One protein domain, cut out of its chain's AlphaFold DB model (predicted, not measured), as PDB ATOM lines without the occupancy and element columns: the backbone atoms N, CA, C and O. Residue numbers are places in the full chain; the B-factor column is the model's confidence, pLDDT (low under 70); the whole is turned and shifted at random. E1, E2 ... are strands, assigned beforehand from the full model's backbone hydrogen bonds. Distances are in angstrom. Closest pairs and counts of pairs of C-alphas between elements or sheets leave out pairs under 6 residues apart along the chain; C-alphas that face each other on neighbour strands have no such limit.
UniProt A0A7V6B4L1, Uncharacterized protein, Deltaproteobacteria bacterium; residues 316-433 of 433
ATOM      1  N   THR A 316     144.062 209.054 148.581       93.38
ATOM      2  CA  THR A 316     144.960 207.917 148.372       93.38
ATOM      3  C   THR A 316     145.762 208.134 147.104       93.38
ATOM      4  O   THR A 316     145.195 208.456 146.061       93.38
ATOM      5  N   VAL A 317     147.074 207.918 147.201       91.94
ATOM      6  CA  VAL A 317     147.982 207.879 146.057       91.94
ATOM      7  C   VAL A 317     148.486 206.449 145.894       91.94
ATOM      8  O   VAL A 317     149.041 205.862 146.819       91.94
ATOM      9  N   SER A 318     148.290 205.870 144.717       93.75
ATOM     10  CA  SER A 318     148.783 204.532 144.378       93.75
ATOM     11  C   SER A 318     149.429 204.529 142.996       93.75
ATOM     12  O   SER A 318     149.373 205.530 142.279       93.75
ATOM     13  N   VAL A 319     150.100 203.434 142.639       92.81
ATOM     14  CA  VAL A 319     150.814 203.317 141.364       92.81
ATOM     15  C   VAL A 319     150.362 202.072 140.622       92.81
ATOM     16  O   VAL A 319     150.343 200.980 141.187       92.81
ATOM     17  N   GLU A 320     150.035 202.244 139.347       94.38
ATOM     18  CA  GLU A 320     149.707 201.169 138.417       94.38
ATOM     19  C   GLU A 320     150.809 201.024 137.364       94.38
ATOM     20  O   GLU A 320     151.266 202.002 136.765       94.38
ATOM     21  N   GLY A 321     151.197 199.777 137.109       90.88
ATOM     22  CA  GLY A 321     152.095 199.389 136.031       90.88
ATOM     23  C   GLY A 321     152.222 197.871 135.947       90.88
ATOM     24  O   GLY A 321     152.155 197.180 136.962       90.88
ATOM     25  N   GLU A 322     152.390 197.345 134.734       88.50
ATOM     26  CA  GLU A 322     152.652 195.912 134.514       88.50
ATOM     27  C   GLU A 322     154.119 195.551 134.782       88.50
ATOM     28  O   GLU A 322     154.427 194.443 135.215       88.50
ATOM     29  N   ASP A 323     155.022 196.500 134.526       88.88
ATOM     30  CA  ASP A 323     156.468 196.340 134.620       88.88
ATOM     31  C   ASP A 323     157.083 197.619 135.191       88.88
ATOM     32  O   ASP A 323     157.061 198.683 134.565       88.88
ATOM     33  N   PHE A 324     157.626 197.511 136.402       92.00
ATOM     34  CA  PHE A 324     158.297 198.603 137.097       92.00
ATOM     35  C   PHE A 324     159.750 198.697 136.626       92.00
ATOM     36  O   PHE A 324     160.681 198.479 137.398       92.00
ATOM     37  N   SER A 325     159.924 199.016 135.345       91.88
ATOM     38  CA  SER A 325     161.225 199.178 134.697       91.88
ATOM     39  C   SER A 325     161.432 200.609 134.203       91.88
ATOM     40  O   SER A 325     160.481 201.312 133.845       91.88
ATOM     41  N   VAL A 326     162.689 201.044 134.137       89.88
ATOM     42  CA  VAL A 326     163.057 202.349 133.567       89.88
ATOM     43  C   VAL A 326     162.509 202.505 132.144       89.88
ATOM     44  O   VAL A 326     162.568 201.590 131.321       89.88
ATOM     45  N   GLY A 327     161.973 203.688 131.836       88.38
ATOM     46  CA  GLY A 327     161.435 204.002 130.511       88.38
ATOM     47  C   GLY A 327     160.044 203.426 130.219       88.38
ATOM     48  O   GLY A 327     159.501 203.696 129.147       88.38
ATOM     49  N   LYS A 328     159.442 202.660 131.140       92.69
ATOM     50  CA  LYS A 328     158.041 202.226 131.040       92.69
ATOM     51  C   LYS A 328     157.104 203.293 131.591       92.69
ATOM     52  O   LYS A 328     157.411 203.947 132.580       92.69
ATOM     53  N   THR A 329     155.947 203.462 130.960       91.56
ATOM     54  CA  THR A 329     154.906 204.342 131.496       91.56
ATOM     55  C   THR A 329     154.239 203.668 132.687       91.56
ATOM     56  O   THR A 329     153.659 202.593 132.549       91.56
ATOM     57  N   LEU A 330     154.309 204.331 133.831       92.25
ATOM     58  CA  LEU A 330     153.558 204.029 135.039       92.25
ATOM     59  C   LEU A 330     152.453 205.078 135.203       92.25
ATOM     60  O   LEU A 330     152.524 206.162 134.619       92.25
ATOM     61  N   TYR A 331     151.439 204.773 136.002       92.94
ATOM     62  CA  TYR A 331     150.358 205.703 136.307       92.94
ATOM     63  C   TYR A 331     150.295 205.963 137.804       92.94
ATOM     64  O   TYR A 331     150.274 205.030 138.599       92.94
ATOM     65  N   ALA A 332     150.263 207.237 138.183       92.88
ATOM     66  CA  ALA A 332     149.967 207.677 139.537       92.88
ATOM     67  C   ALA A 332     148.453 207.846 139.670       92.88
ATOM     68  O   ALA A 332     147.883 208.711 139.007       92.88
ATOM     69  N   LEU A 333     147.809 207.027 140.496       94.88
ATOM     70  CA  LEU A 333     146.372 207.070 140.738       94.88
ATOM     71  C   LEU A 333     146.106 207.871 141.999       94.88
ATOM     72  O   LEU A 333     146.600 207.518 143.070       94.88
ATOM     73  N   ILE A 334     145.312 208.923 141.860       94.19
ATOM     74  CA  ILE A 334     144.958 209.849 142.930       94.19
ATOM     75  C   ILE A 334     143.449 209.777 143.103       94.19
ATOM     76  O   ILE A 334     142.707 210.055 142.164       94.19
ATOM     77  N   VAL A 335     142.998 209.372 144.289       94.69
ATOM     78  CA  VAL A 335     141.580 209.129 144.580       94.69
ATOM     79  C   VAL A 335     141.192 209.830 145.873       94.69
ATOM     80  O   VAL A 335     141.866 209.660 146.891       94.69
ATOM     81  N   ASN A 336     140.100 210.592 145.858       93.81
ATOM     82  CA  ASN A 336     139.554 211.182 147.072       93.81
ATOM     83  C   ASN A 336     138.735 210.137 147.845       93.81
ATOM     84  O   ASN A 336     137.696 209.683 147.381       93.81
ATOM     85  N   GLN A 337     139.192 209.770 149.036       92.56
ATOM     86  CA  GLN A 337     138.507 208.874 149.975       92.56
ATOM     87  C   GLN A 337     137.843 209.623 151.144       92.56
ATOM     88  O   GLN A 337     137.422 209.010 152.125       92.56
ATOM     89  N   SER A 338     137.780 210.951 151.075       90.06
ATOM     90  CA  SER A 338     137.119 211.794 152.074       90.06
ATOM     91  C   SER A 338     135.603 211.817 151.851       90.06
ATOM     92  O   SER A 338     135.131 211.453 150.778       90.06
ATOM     93  N   ALA A 339     134.843 212.305 152.837       85.38
ATOM     94  CA  ALA A 339     133.397 212.541 152.714       85.38
ATOM     95  C   ALA A 339     133.039 213.887 152.051       85.38
ATOM     96  O   ALA A 339     131.878 214.283 151.982       85.38
ATOM     97  N   PHE A 340     134.045 214.622 151.589       83.44
ATOM     98  CA  PHE A 340     133.915 215.968 151.058       83.44
ATOM     99  C   PHE A 340     134.879 216.160 149.883       83.44
ATOM    100  O   PHE A 340     135.906 215.475 149.806       83.44
ATOM    101  N   PRO A 341     134.574 217.089 148.963       84.44
ATOM    102  CA  PRO A 341     135.436 217.373 147.829       84.44
ATOM    103  C   PRO A 341     136.791 217.926 148.280       84.44
ATOM    104  O   PRO A 341     136.881 218.747 149.197       84.44
ATOM    105  N   VAL A 342     137.849 217.498 147.597       87.19
ATOM    106  CA  VAL A 342     139.198 218.054 147.753       87.19
ATOM    107  C   VAL A 342     139.586 218.829 146.503       87.19
ATOM    108  O   VAL A 342     139.145 218.514 145.399       87.19
ATOM    109  N   PHE A 343     140.433 219.834 146.675       86.12
ATOM    110  CA  PHE A 343     140.914 220.674 145.588       86.12
ATOM    111  C   PHE A 343     142.390 220.411 145.370       86.12
ATOM    112  O   PHE A 343     143.191 220.511 146.297       86.12
ATOM    113  N   LEU A 344     142.771 220.096 144.145       86.06
ATOM    114  CA  LEU A 344     144.162 219.825 143.803       86.06
ATOM    115  C   LEU A 344     144.499 220.460 142.467       86.06
ATOM    116  O   LEU A 344     143.623 220.733 141.655       86.06
ATOM    117  N   ASP A 345     145.774 220.727 142.247       82.75
ATOM    118  CA  ASP A 345     146.245 221.136 140.934       82.75
ATOM    119  C   ASP A 345     146.774 219.888 140.220       82.75
ATOM    120  O   ASP A 345     147.815 219.374 140.632       82.75
ATOM    121  N   PRO A 346     146.103 219.378 139.168       77.06
ATOM    122  CA  PRO A 346     146.541 218.168 138.474       77.06
ATOM    123  C   PRO A 346     147.936 218.334 137.855       77.06
ATOM    124  O   PRO A 346     148.653 217.352 137.701       77.06
ATOM    125  N   CYS A 347     148.357 219.570 137.566       76.25
ATOM    126  CA  CYS A 347     149.694 219.884 137.070       76.25
ATOM    127  C   CYS A 347     150.780 219.818 138.147       76.25
ATOM    128  O   CYS A 347     151.958 219.768 137.810       76.25
ATOM    129  N   ASN A 348     150.387 219.822 139.423       75.19
ATOM    130  CA  ASN A 348     151.254 219.740 140.597       75.19
ATOM    131  C   ASN A 348     150.890 218.549 141.505       75.19
ATOM    132  O   ASN A 348     151.340 218.472 142.645       75.19
ATOM    133  N   ALA A 349     150.073 217.612 141.017       69.69
ATOM    134  CA  ALA A 349     149.473 216.573 141.849       69.69
ATOM    135  C   ALA A 349     150.417 215.401 142.161       69.69
ATOM    136  O   ALA A 349     150.053 214.547 142.962       69.69
ATOM    137  N   GLY A 350     151.601 215.334 141.552       72.19
ATOM    138  CA  GLY A 350     152.562 214.259 141.782       72.19
ATOM    139  C   GLY A 350     153.989 214.782 141.853       72.19
ATOM    140  O   GLY A 350     154.527 215.244 140.847       72.19
ATOM    141  N   PHE A 351     154.615 214.663 143.019       70.31
ATOM    142  CA  PHE A 351     156.048 214.854 143.215       70.31
ATOM    143  C   PHE A 351     156.710 213.496 143.357       70.31
ATOM    144  O   PHE A 351     156.258 212.659 144.133       70.31
ATOM    145  N   VAL A 352     157.784 213.280 142.605       76.44
ATOM    146  CA  VAL A 352     158.513 212.016 142.621       76.44
ATOM    147  C   VAL A 352     159.764 212.158 143.479       76.44
ATOM    148  O   VAL A 352     160.687 212.906 143.145       76.44
ATOM    149  N   LYS A 353     159.792 211.408 144.578       76.56
ATOM    150  CA  LYS A 353     160.946 211.276 145.467       76.56
ATOM    151  C   LYS A 353     161.678 209.973 145.151       76.56
ATOM    152  O   LYS A 353     161.028 208.939 145.008       76.56
ATOM    153  N   VAL A 354     163.008 210.021 145.041       79.44
ATOM    154  CA  VAL A 354     163.860 208.843 144.798       79.44
ATOM    155  C   VAL A 354     165.004 208.815 145.799       79.44
ATOM    156  O   VAL A 354     165.755 209.782 145.875       79.44
ATOM    157  N   ASP A 355     165.132 207.725 146.559       79.38
ATOM    158  CA  ASP A 355     166.223 207.503 147.527       79.38
ATOM    159  C   ASP A 355     166.523 208.751 148.399       79.38
ATOM    160  O   ASP A 355     167.650 209.234 148.494       79.38
ATOM    161  N   ASP A 356     165.467 209.327 148.984       69.62
ATOM    162  CA  ASP A 356     165.477 210.550 149.809       69.62
ATOM    163  C   ASP A 356     165.863 211.873 149.127       69.62
ATOM    164  O   ASP A 356     165.908 212.919 149.776       69.62
ATOM    165  N   SER A 357     166.021 211.871 147.804       75.44
ATOM    166  CA  SER A 357     166.274 213.065 146.995       75.44
ATOM    167  C   SER A 357     165.072 213.408 146.101       75.44
ATOM    168  O   SER A 357     164.488 212.542 145.447       75.44
ATOM    169  N   TYR A 358     164.697 214.689 146.037       69.69
ATOM    170  CA  TYR A 358     163.703 215.171 145.072       69.69
ATOM    171  C   TYR A 358     164.347 215.256 143.687       69.69
ATOM    172  O   TYR A 358     165.271 216.043 143.477       69.69
ATOM    173  N   LEU A 359     163.878 214.429 142.749       62.50
ATOM    174  CA  LEU A 359     164.491 214.308 141.424       62.50
ATOM    175  C   LEU A 359     163.757 215.057 140.313       62.50
ATOM    176  O   LEU A 359     164.296 215.135 139.210       62.50
ATOM    177  N   SER A 360     162.543 215.574 140.516       56.44
ATOM    178  CA  SER A 360     161.783 216.089 139.370       56.44
ATOM    179  C   SER A 360     160.873 217.279 139.655       56.44
ATOM    180  O   SER A 360     160.351 217.404 140.765       56.44
ATOM    181  N   PRO A 361     160.647 218.136 138.633       61.75
ATOM    182  CA  PRO A 361     159.450 218.963 138.591       61.75
ATOM    183  C   PRO A 361     158.203 218.065 138.708       61.75
ATOM    184  O   PRO A 361     158.292 216.858 138.458       61.75
ATOM    185  N   PRO A 362     157.050 218.626 139.098       60.66
ATOM    186  CA  PRO A 362     155.800 217.879 139.173       60.66
ATOM    187  C   PRO A 362     155.536 217.115 137.871       60.66
ATOM    188  O   PRO A 362     155.980 217.545 136.801       60.66
ATOM    189  N   LEU A 363     154.830 215.982 137.963       62.28
ATOM    190  CA  LEU A 363     154.447 215.165 136.808       62.28
ATOM    191  C   LEU A 363     153.811 216.051 135.723       62.28
ATOM    192  O   LEU A 363     152.660 216.466 135.823       62.28
ATOM    193  N   SER A 364     154.598 216.396 134.702       56.59
ATOM    194  CA  SER A 364     154.200 217.400 133.722       56.59
ATOM    195  C   SER A 364     153.292 216.754 132.688       56.59
ATOM    196  O   SER A 364     153.746 216.046 131.787       56.59
ATOM    197  N   LEU A 365     151.990 216.998 132.813       66.31
ATOM    198  CA  LEU A 365     151.053 216.711 131.735       66.31
ATOM    199  C   LEU A 365     151.342 217.669 130.572       66.31
ATOM    200  O   LEU A 365     151.575 218.863 130.778       66.31
ATOM    201  N   GLN A 366     151.280 217.179 129.331       67.62
ATOM    202  CA  GLN A 366     151.462 218.036 128.149       67.62
ATOM    203  C   GLN A 366     150.452 219.195 128.110       67.62
ATOM    204  O   GLN A 366     150.765 220.278 127.613       67.62
ATOM    205  N   THR A 367     149.260 218.978 128.667       65.06
ATOM    206  CA  THR A 367     148.217 219.991 128.856       65.06
ATOM    207  C   THR A 367     148.675 221.141 129.757       65.06
ATOM    208  O   THR A 367     148.379 222.295 129.456       65.06
ATOM    209  N   CYS A 368     149.481 220.861 130.783       69.44
ATOM    210  CA  CYS A 368     149.978 221.856 131.736       69.44
ATOM    211  C   CYS A 368     151.031 222.799 131.145       69.44
ATOM    212  O   CYS A 368     151.175 223.928 131.603       69.44
ATOM    213  N   ALA A 369     151.740 222.384 130.091       66.94
ATOM    214  CA  ALA A 369     152.737 223.227 129.431       66.94
ATOM    215  C   ALA A 369     152.124 224.399 128.636       66.94
ATOM    216  O   ALA A 369     152.852 225.290 128.202       66.94
ATOM    217  N   LYS A 370     150.803 224.392 128.397       61.53
ATOM    218  CA  LYS A 370     150.126 225.338 127.493       61.53
ATOM    219  C   LYS A 370     149.186 226.319 128.189       61.53
ATOM    220  O   LYS A 370     148.659 227.210 127.525       61.53
ATOM    221  N   THR A 371     148.951 226.174 129.489       59.34
ATOM    222  CA  THR A 371     147.958 226.977 130.206       59.34
ATOM    223  C   THR A 371     148.617 227.744 131.343       59.34
ATOM    224  O   THR A 371     148.922 227.175 132.383       59.34
ATOM    225  N   GLU A 372     148.781 229.060 131.183       58.16
ATOM    226  CA  GLU A 372     149.230 229.951 132.272       58.16
ATOM    227  C   GLU A 372     148.201 230.064 133.414       58.16
ATOM    228  O   GLU A 372     148.487 230.615 134.474       58.16
ATOM    229  N   GLN A 373     146.986 229.548 133.216       57.78
ATOM    230  CA  GLN A 373     145.954 229.516 134.242       57.78
ATOM    231  C   GLN A 373     146.037 228.209 135.025       57.78
ATOM    232  O   GLN A 373     145.513 227.185 134.590       57.78
ATOM    233  N   VAL A 374     146.654 228.287 136.203       54.31
ATOM    234  CA  VAL A 374     146.474 227.314 137.286       54.31
ATOM    235  C   VAL A 374     144.975 227.163 137.539       54.31
ATOM    236  O   VAL A 374     144.288 228.148 137.823       54.31
ATOM    237  N   ARG A 375     144.449 225.944 137.419       70.31
ATOM    238  CA  ARG A 375     143.073 225.632 137.810       70.31
ATOM    239  C   ARG A 375     143.121 224.487 138.797       70.31
ATOM    240  O   ARG A 375     143.337 223.346 138.404       70.31
ATOM    241  N   PHE A 376     142.917 224.812 140.072       78.25
ATOM    242  CA  PHE A 376     142.495 223.799 141.029       78.25
ATOM    243  C   PHE A 376     141.260 223.101 140.460       78.25
ATOM    244  O   PHE A 376     140.309 223.773 140.052       78.25
ATOM    245  N   VAL A 377     141.320 221.779 140.398       82.12
ATOM    246  CA  VAL A 377     140.193 220.923 140.044       82.12
ATOM    247  C   VAL A 377     139.538 220.422 141.319       82.12
ATOM    248  O   VAL A 377     140.216 220.194 142.325       82.12
ATOM    249  N   THR A 378     138.227 220.252 141.260       85.25
ATOM    250  CA  THR A 378     137.445 219.644 142.329       85.25
ATOM    251  C   THR A 378     137.459 218.135 142.140       85.25
ATOM    252  O   THR A 378     137.151 217.634 141.060       85.25
ATOM    253  N   LEU A 379     137.808 217.399 143.189       88.94
ATOM    254  CA  LEU A 379     137.725 215.947 143.216       88.94
ATOM    255  C   LEU A 379     136.683 215.536 144.268       88.94
ATOM    256  O   LEU A 379     137.006 215.540 145.459       88.94
ATOM    257  N   PRO A 380     135.437 215.219 143.868       88.62
ATOM    258  CA  PRO A 380     134.404 214.720 144.773       88.62
ATOM    259  C   PRO A 380     134.795 213.414 145.460       88.62
ATOM    260  O   PRO A 380     135.728 212.727 145.038       88.62
ATOM    261  N   SER A 381     134.060 213.055 146.507       89.25
ATOM    262  CA  SER A 381     134.246 211.796 147.230       89.25
ATOM    263  C   SER A 381     134.142 210.600 146.279       89.25
ATOM    264  O   SER A 381     133.234 210.522 145.456       89.25
ATOM    265  N   GLY A 382     135.099 209.679 146.354       91.06
ATOM    266  CA  GLY A 382     135.177 208.488 145.504       91.06
ATOM    267  C   GLY A 382     135.706 208.741 144.093       91.06
ATOM    268  O   GLY A 382     136.073 207.781 143.415       91.06
ATOM    269  N   LYS A 383     135.809 210.001 143.648       92.56
ATOM    270  CA  LYS A 383     136.378 210.326 142.340       92.56
ATOM    271  C   LYS A 383     137.899 210.221 142.373       92.56
ATOM    272  O   LYS A 383     138.553 210.560 143.364       92.56
ATOM    273  N   GLY A 384     138.478 209.788 141.261       93.50
ATOM    274  CA  GLY A 384     139.920 209.795 141.073       93.50
ATOM    275  C   GLY A 384     140.340 209.971 139.626       93.50
ATOM    276  O   GLY A 384     139.521 210.068 138.713       93.50
ATOM    277  N   PHE A 385     141.648 210.031 139.425       93.56
ATOM    278  CA  PHE A 385     142.264 210.088 138.107       93.56
ATOM    279  C   PHE A 385     143.662 209.493 138.131       93.56
ATOM    280  O   PHE A 385     144.242 209.256 139.192       93.56
ATOM    281  N   ALA A 386     144.202 209.266 136.940       93.44
ATOM    282  CA  ALA A 386     145.517 208.692 136.748       93.44
ATOM    283  C   ALA A 386     146.400 209.584 135.865       93.44
ATOM    284  O   ALA A 386     146.040 209.919 134.732       93.44
ATOM    285  N   ILE A 387     147.577 209.944 136.387       89.69
ATOM    286  CA  ILE A 387     148.597 210.732 135.680       89.69
ATOM    287  C   ILE A 387     149.713 209.800 135.194       89.69
ATOM    288  O   ILE A 387     150.297 209.086 136.014       89.69
ATOM    289  N   PRO A 388     150.055 209.804 133.893       89.75
ATOM    290  CA  PRO A 388     151.189 209.038 133.394       89.75
ATOM    291  C   PRO A 388     152.521 209.639 133.861       89.75
ATOM    292  O   PRO A 388     152.712 210.855 133.838       89.75
ATOM    293  N   PHE A 389     153.484 208.783 134.193       88.12
ATOM    294  CA  PHE A 389     154.876 209.171 134.405       88.12
ATOM    295  C   PHE A 389     155.838 208.089 133.917       88.12
ATOM    296  O   PHE A 389     155.488 206.914 133.839       88.12
ATOM    297  N   VAL A 390     157.060 208.488 133.566       89.88
ATOM    298  CA  VAL A 390     158.095 207.576 133.065       89.88
ATOM    299  C   VAL A 390     159.335 207.727 133.949       89.88
ATOM    300  O   VAL A 390     159.957 208.793 133.924       89.88
ATOM    301  N   PRO A 391     159.711 206.713 134.749       87.94
ATOM    302  CA  PRO A 391     160.908 206.781 135.570       87.94
ATOM    303  C   PRO A 391     162.150 206.766 134.670       87.94
ATOM    304  O   PRO A 391     162.290 205.915 133.789       87.94
ATOM    305  N   GLY A 392     163.045 207.734 134.881       87.38
ATOM    306  CA  GLY A 392     164.272 207.891 134.091       87.38
ATOM    307  C   GLY A 392     165.463 207.067 134.585       87.38
ATOM    308  O   GLY A 392     166.426 206.903 133.841       87.38
ATOM    309  N   PHE A 393     165.412 206.551 135.816       88.44
ATOM    310  CA  PHE A 393     166.521 205.850 136.466       88.44
ATOM    311  C   PHE A 393     165.989 204.729 137.374       88.44
ATOM    312  O   PHE A 393     164.841 204.797 137.810       88.44
ATOM    313  N   PRO A 394     166.778 203.682 137.658       90.06
ATOM    314  CA  PRO A 394     166.394 202.687 138.653       90.06
ATOM    315  C   PRO A 394     166.483 203.296 140.059       90.06
ATOM    316  O   PRO A 394     167.339 204.142 140.314       90.06
ATOM    317  N   GLY A 395     165.622 202.861 140.978       90.38
ATOM    318  CA  GLY A 395     165.592 203.399 142.343       90.38
ATOM    319  C   GLY A 395     164.313 203.063 143.104       90.38
ATOM    320  O   GLY A 395     163.421 202.391 142.577       90.38
ATOM    321  N   THR A 396     164.223 203.523 144.353       91.81
ATOM    322  CA  THR A 396     162.974 203.459 145.127       91.81
ATOM    323  C   THR A 396     162.233 204.777 144.992       91.81
ATOM    324  O   THR A 396     162.731 205.812 145.418       91.81
ATOM    325  N   TYR A 397     161.046 204.723 144.407       89.75
ATOM    326  CA  TYR A 397     160.199 205.862 144.101       89.75
ATOM    327  C   TYR A 397     159.076 206.007 145.132       89.75
ATOM    328  O   TYR A 397     158.540 205.014 145.624       89.75
ATOM    329  N   GLN A 398     158.678 207.247 145.408       91.88
ATOM    330  CA  GLN A 398     157.480 207.593 146.169       91.88
ATOM    331  C   GLN A 398     156.786 208.778 145.491       91.88
ATOM    332  O   GLN A 398     157.462 209.706 145.041       91.88
ATOM    333  N   ILE A 399     155.454 208.732 145.390       88.56
ATOM    334  CA  ILE A 399     154.656 209.813 144.805       88.56
ATOM    335  C   ILE A 399     153.966 210.576 145.919       88.56
ATOM    336  O   ILE A 399     153.256 209.983 146.726       88.56
ATOM    337  N   GLU A 400     154.144 211.887 145.937       88.94
ATOM    338  CA  GLU A 400     153.494 212.783 146.886       88.94
ATOM    339  C   GLU A 400     152.495 213.676 146.152       88.94
ATOM    340  O   GLU A 400     152.774 214.147 145.051       88.94
ATOM    341  N   THR A 401     151.344 213.941 146.762       87.19
ATOM    342  CA  THR A 401     150.349 214.887 146.254       87.19
ATOM    343  C   THR A 401     150.035 215.937 147.310       87.19
ATOM    344  O   THR A 401     150.001 215.629 148.505       87.19
ATOM    345  N   ILE A 402     149.812 217.172 146.863       85.62
ATOM    346  CA  ILE A 402     149.385 218.286 147.710       85.62
ATOM    347  C   ILE A 402     147.971 218.673 147.296       85.62
ATOM    348  O   ILE A 402     147.692 218.894 146.117       85.62
ATOM    349  N   PHE A 403     147.086 218.775 148.278       84.69
ATOM    350  CA  PHE A 403     145.695 219.142 148.066       84.69
ATOM    351  C   PHE A 403     145.208 220.088 149.166       84.69
ATOM    352  O   PHE A 403     145.853 220.279 150.198       84.69
ATOM    353  N   LYS A 404     144.069 220.722 148.909       84.56
ATOM    354  CA  LYS A 404     143.422 221.711 149.770       84.56
ATOM    355  C   LYS A 404     141.992 221.286 150.066       84.56
ATOM    356  O   LYS A 404     141.380 220.539 149.302       84.56
ATOM    357  N   ILE A 405     141.463 221.799 151.171       77.56
ATOM    358  CA  ILE A 405     140.084 221.586 151.619       77.56
ATOM    359  C   ILE A 405     139.404 222.932 151.889       77.56
ATOM    360  O   ILE A 405     140.077 223.935 152.142       77.56
ATOM    361  N   GLY A 406     138.071 222.941 151.861       60.56
ATOM    362  CA  GLY A 406     137.269 224.074 152.326       60.56
ATOM    363  C   GLY A 406     137.103 225.219 151.338       60.56
ATOM    364  O   GLY A 406     137.345 226.366 151.704       60.56
ATOM    365  N   CYS A 407     136.677 224.927 150.108       60.47
ATOM    366  CA  CYS A 407     136.013 225.957 149.314       60.47
ATOM    367  C   CYS A 407     134.519 225.956 149.593       60.47
ATOM    368  O   CYS A 407     133.898 224.898 149.508       60.47
ATOM    369  N   GLU A 408     133.976 227.157 149.823       51.53
ATOM    370  CA  GLU A 408     132.536 227.388 149.769       51.53
ATOM    371  C   GLU A 408     131.982 226.809 148.470       51.53
ATOM    372  O   GLU A 408     132.401 227.169 147.362       51.53
ATOM    373  N   GLN A 409     131.033 225.895 148.638       45.56
ATOM    374  CA  GLN A 409     130.221 225.352 147.561       45.56
ATOM    375  C   GLN A 409     129.703 226.497 146.667       45.56
ATOM    376  O   GLN A 409     128.981 227.375 147.132       45.56
ATOM    377  N   GLY A 410     130.085 226.510 145.385       42.47
ATOM    378  CA  GLY A 410     129.600 227.496 144.404       42.47
ATOM    379  C   GLY A 410     130.455 228.758 144.197       42.47
ATOM    380  O   GLY A 410     130.106 229.567 143.336       42.47
ATOM    381  N   VAL A 411     131.584 228.944 144.897       43.19
ATOM    382  CA  VAL A 411     132.457 230.126 144.704       43.19
ATOM    383  C   VAL A 411     133.584 229.838 143.702       43.19
ATOM    384  O   VAL A 411     134.416 228.957 143.904       43.19
ATOM    385  N   TYR A 412     133.642 230.610 142.608       43.09
ATOM    386  CA  TYR A 412     134.722 230.522 141.616       43.09
ATOM    387  C   TYR A 412     136.098 230.894 142.213       43.09
ATOM    388  O   TYR A 412     136.234 231.728 143.110       43.09
ATOM    389  N   ASN A 413     137.126 230.276 141.632       45.06
ATOM    390  CA  ASN A 413     138.488 230.045 142.123       45.06
ATOM    391  C   ASN A 413     139.271 231.220 142.779       45.06
ATOM    392  O   ASN A 413     139.985 230.945 143.737       45.06
ATOM    393  N   PRO A 414     139.196 232.514 142.393       42.75
ATOM    394  CA  PRO A 414     140.118 233.496 142.980       42.75
ATOM    395  C   PRO A 414     139.711 234.023 144.368       42.75
ATOM    396  O   PRO A 414     140.549 234.617 145.041       42.75
ATOM    397  N   THR A 415     138.460 233.838 144.807       39.91
ATOM    398  CA  THR A 415     137.976 234.316 146.120       39.91
ATOM    399  C   THR A 415     137.662 233.196 147.096       39.91
ATOM    400  O   THR A 415     137.207 233.487 148.200       39.91
ATOM    401  N   CYS A 416     137.905 231.935 146.719       50.94
ATOM    402  CA  CYS A 416     137.776 230.828 147.651       50.94
ATOM    403  C   CYS A 416     138.707 231.100 148.843       50.94
ATOM    404  O   CYS A 416     139.934 231.022 148.735       50.94
ATOM    405  N   ALA A 417     138.116 231.446 149.987       45.22
ATOM    406  CA  ALA A 417     138.798 231.491 151.265       45.22
ATOM    407  C   ALA A 417     139.029 230.045 151.709       45.22
ATOM    408  O   ALA A 417     138.458 229.605 152.701       45.22
ATOM    409  N   THR A 418     139.836 229.302 150.936       50.91
ATOM    410  CA  THR A 418     140.337 227.990 151.338       50.91
ATOM    411  C   THR A 418     140.767 228.117 152.787       50.91
ATOM    412  O   THR A 418     141.521 229.036 153.133       50.91
ATOM    413  N   THR A 419     140.316 227.213 153.652       52.22
ATOM    414  CA  THR A 419     141.136 226.924 154.820       52.22
ATOM    415  C   THR A 419     142.526 226.635 154.267       52.22
ATOM    416  O   THR A 419     142.696 225.683 153.512       52.22
ATOM    417  N   LEU A 420     143.492 227.516 154.551       54.22
ATOM    418  CA  LEU A 420     144.865 227.521 154.014       54.22
ATOM    419  C   LEU A 420     145.667 226.252 154.371       54.22
ATOM    420  O   LEU A 420     146.892 226.239 154.280       54.22
ATOM    421  N   GLN A 421     145.003 225.199 154.830       69.38
ATOM    422  CA  GLN A 421     145.615 223.942 155.171       69.38
ATOM    423  C   GLN A 421     145.920 223.184 153.882       69.38
ATOM    424  O   GLN A 421     145.078 222.496 153.308       69.38
ATOM    425  N   GLU A 422     147.155 223.352 153.425       78.81
ATOM    426  CA  GLU A 422     147.767 222.429 152.484       78.81
ATOM    427  C   GLU A 422     147.994 221.102 153.196       78.81
ATOM    428  O   GLU A 422     148.584 221.029 154.276       78.81
ATOM    429  N   LEU A 423     147.462 220.054 152.588       84.00
ATOM    430  CA  LEU A 423     147.521 218.696 153.084       84.00
ATOM    431  C   LEU A 423     148.320 217.862 152.100       84.00
ATOM    432  O   LEU A 423     148.341 218.135 150.898       84.00
ATOM    433  N   LYS A 424     148.989 216.847 152.633       87.62
ATOM    434  CA  LYS A 424     149.870 215.974 151.872       87.62
ATOM    435  C   LYS A 424     149.361 214.546 151.956       87.62
ATOM    436  O   LYS A 424     148.962 214.095 153.028       87.62
ATOM    437  N   SER A 425     149.413 213.840 150.836       87.19
ATOM    438  CA  SER A 425     149.301 212.386 150.807       87.19
ATOM    439  C   SER A 425     150.447 211.785 150.006       87.19
ATOM    440  O   SER A 425     151.007 212.436 149.123       87.19
ATOM    441  N   GLU A 426     150.826 210.561 150.348       90.31
ATOM    442  CA  GLU A 426     151.975 209.873 149.780       90.31
ATOM    443  C   GLU A 426     151.604 208.436 149.411       90.31
ATOM    444  O   GLU A 426     150.855 207.766 150.125       90.31
ATOM    445  N   SER A 427     152.159 207.942 148.307       89.44
ATOM    446  CA  SER A 427     152.078 206.529 147.958       89.44
ATOM    447  C   SER A 427     152.970 205.693 148.871       89.44
ATOM    448  O   SER A 427     153.944 206.184 149.452       89.44
ATOM    449  N   MET A 428     152.713 204.383 148.920       90.62
ATOM    450  CA  MET A 428     153.735 203.450 149.391       90.62
ATOM    451  C   MET A 428     154.971 203.529 148.473       90.62
ATOM    452  O   MET A 428     154.806 203.710 147.258       90.62
ATOM    453  N   PRO A 429     156.197 203.396 149.012       91.69
ATOM    454  CA  PRO A 429     157.399 203.309 148.190       91.69
ATOM    455  C   PRO A 429     157.367 202.084 147.267       91.69
ATOM    456  O   PRO A 429     156.958 200.999 147.681       91.69
ATOM    457  N   PHE A 430     157.841 202.235 146.031       91.12
ATOM    458  CA  PHE A 430     157.914 201.158 145.041       91.12
ATOM    459  C   PHE A 430     159.257 201.175 144.308       91.12
ATOM    460  O   PHE A 430     159.895 202.214 144.166       91.12
ATOM    461  N   LYS A 431     159.716 200.008 143.852       91.56
ATOM    462  CA  LYS A 431     161.045 199.855 143.248       91.56
ATOM    463  C   LYS A 431     160.952 199.791 141.728       91.56
ATOM    464  O   LYS A 431     160.219 198.954 141.214       91.56
ATOM    465  N   VAL A 432     161.742 200.618 141.044       90.75
ATOM    466  CA  VAL A 432     161.931 200.589 139.587       90.75
ATOM    467  C   VAL A 432     163.294 199.972 139.262       90.75
ATOM    468  O   VAL A 432     164.291 200.322 139.903       90.75
ATOM    469  N   GLN A 433     163.325 199.042 138.303       91.69
ATOM    470  CA  GLN A 433     164.513 198.287 137.881       91.69
ATOM    471  C   GLN A 433     165.112 198.768 136.560       91.69
ATOM    472  O   GLN A 433     164.354 199.231 135.674       91.69
TER     473      GLN A 433
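AT A GLANCE: This is residues 316 to 433 of the 433 residues of an uncharacterized protein of Deltaproteobacteria bacterium (UniProt A0A7V6B4L1). Two strongly twisted sheets of strands stand partly face to face, the smaller one only just so twisted: a large branched one built along the long strand E7, and a small one, E1, E2 and E6. Partway along E7 it meets E1 and E2, while the loop of residues 406 to 418 makes one end of the longest axis. The printed part has 118 residues with no named helix and nine named strands, E1 to E9 in chain order; the class is all strand, though 50 of the 118 residues are in named elements, under half. The small sheet runs E1, E2, E6, and both sheets are antiparallel. The whole is compact, with a radius of gyration of the C-alphas of 14.9 A and spans of 46 by 31 by 24 A.

HOW THE PARTS SIT: In the branched sheet E7, residues 395 to 405, has E3, residues 342 to 344, and E4, residues 351 to 354, on one side, and E8, residues 419 to 426, and E9, residues 430 to 432, on the other side. The pairing is staggered. E9 is antiparallel to E7, with N 397 and O 430 2.8 A apart, within hydrogen-bond range. For E4 the pair N 351 and O 400 is at 2.8 A, and for E3 N 404 and O 343 at 2.8 A. E7 and E8 are a hairpin, with N 401 and O 425 at 2.8 A. On the other side of E3 from E7 is E5, residues 377 to 379, with N 379 and O 342 at 2.8 A. In the small sheet, E1, residues 316 to 320, and E2, residues 330 to 336, are a hairpin, with N 318 and O 333 at 2.9 A; E6, residues 384 to 389, is antiparallel to E2, with N 332 and O 387 at 2.9 A. Between the sheets, the closest C-alphas of E1 and E8 are those of Val 317 and Glu 426, 5.8 A apart, and of E1 and E7 those of Val 317 and Ile 399, 7.1 A. E6 and E8 are apart.

IN THESE COORDINATES: E7 is 32.7 A from first to last C-alpha, E8 20.8 A, E2 19.8 A, E6 16.4 A and E1 12.9 A; E3, E4, E5 and E9 are shorter. E1 begins at C-alpha 316, (144.960, 207.917, 148.372). E7 ends at C-alpha 405, (140.084, 221.586, 151.619), and E9 at C-alpha 432, (161.931, 200.589, 139.587).

THE WHOLE: The C-alphas farthest apart, those of Gly 410 and Gln 433, the chain's last residue, are 46.0 A apart. The printed part has no cut. The links E4 to E5 and E7 to E8 are long. The mean pLDDT of the printed part is 78.4, and 35 residues are under 70, among them 358 to 374 and 406 to 421.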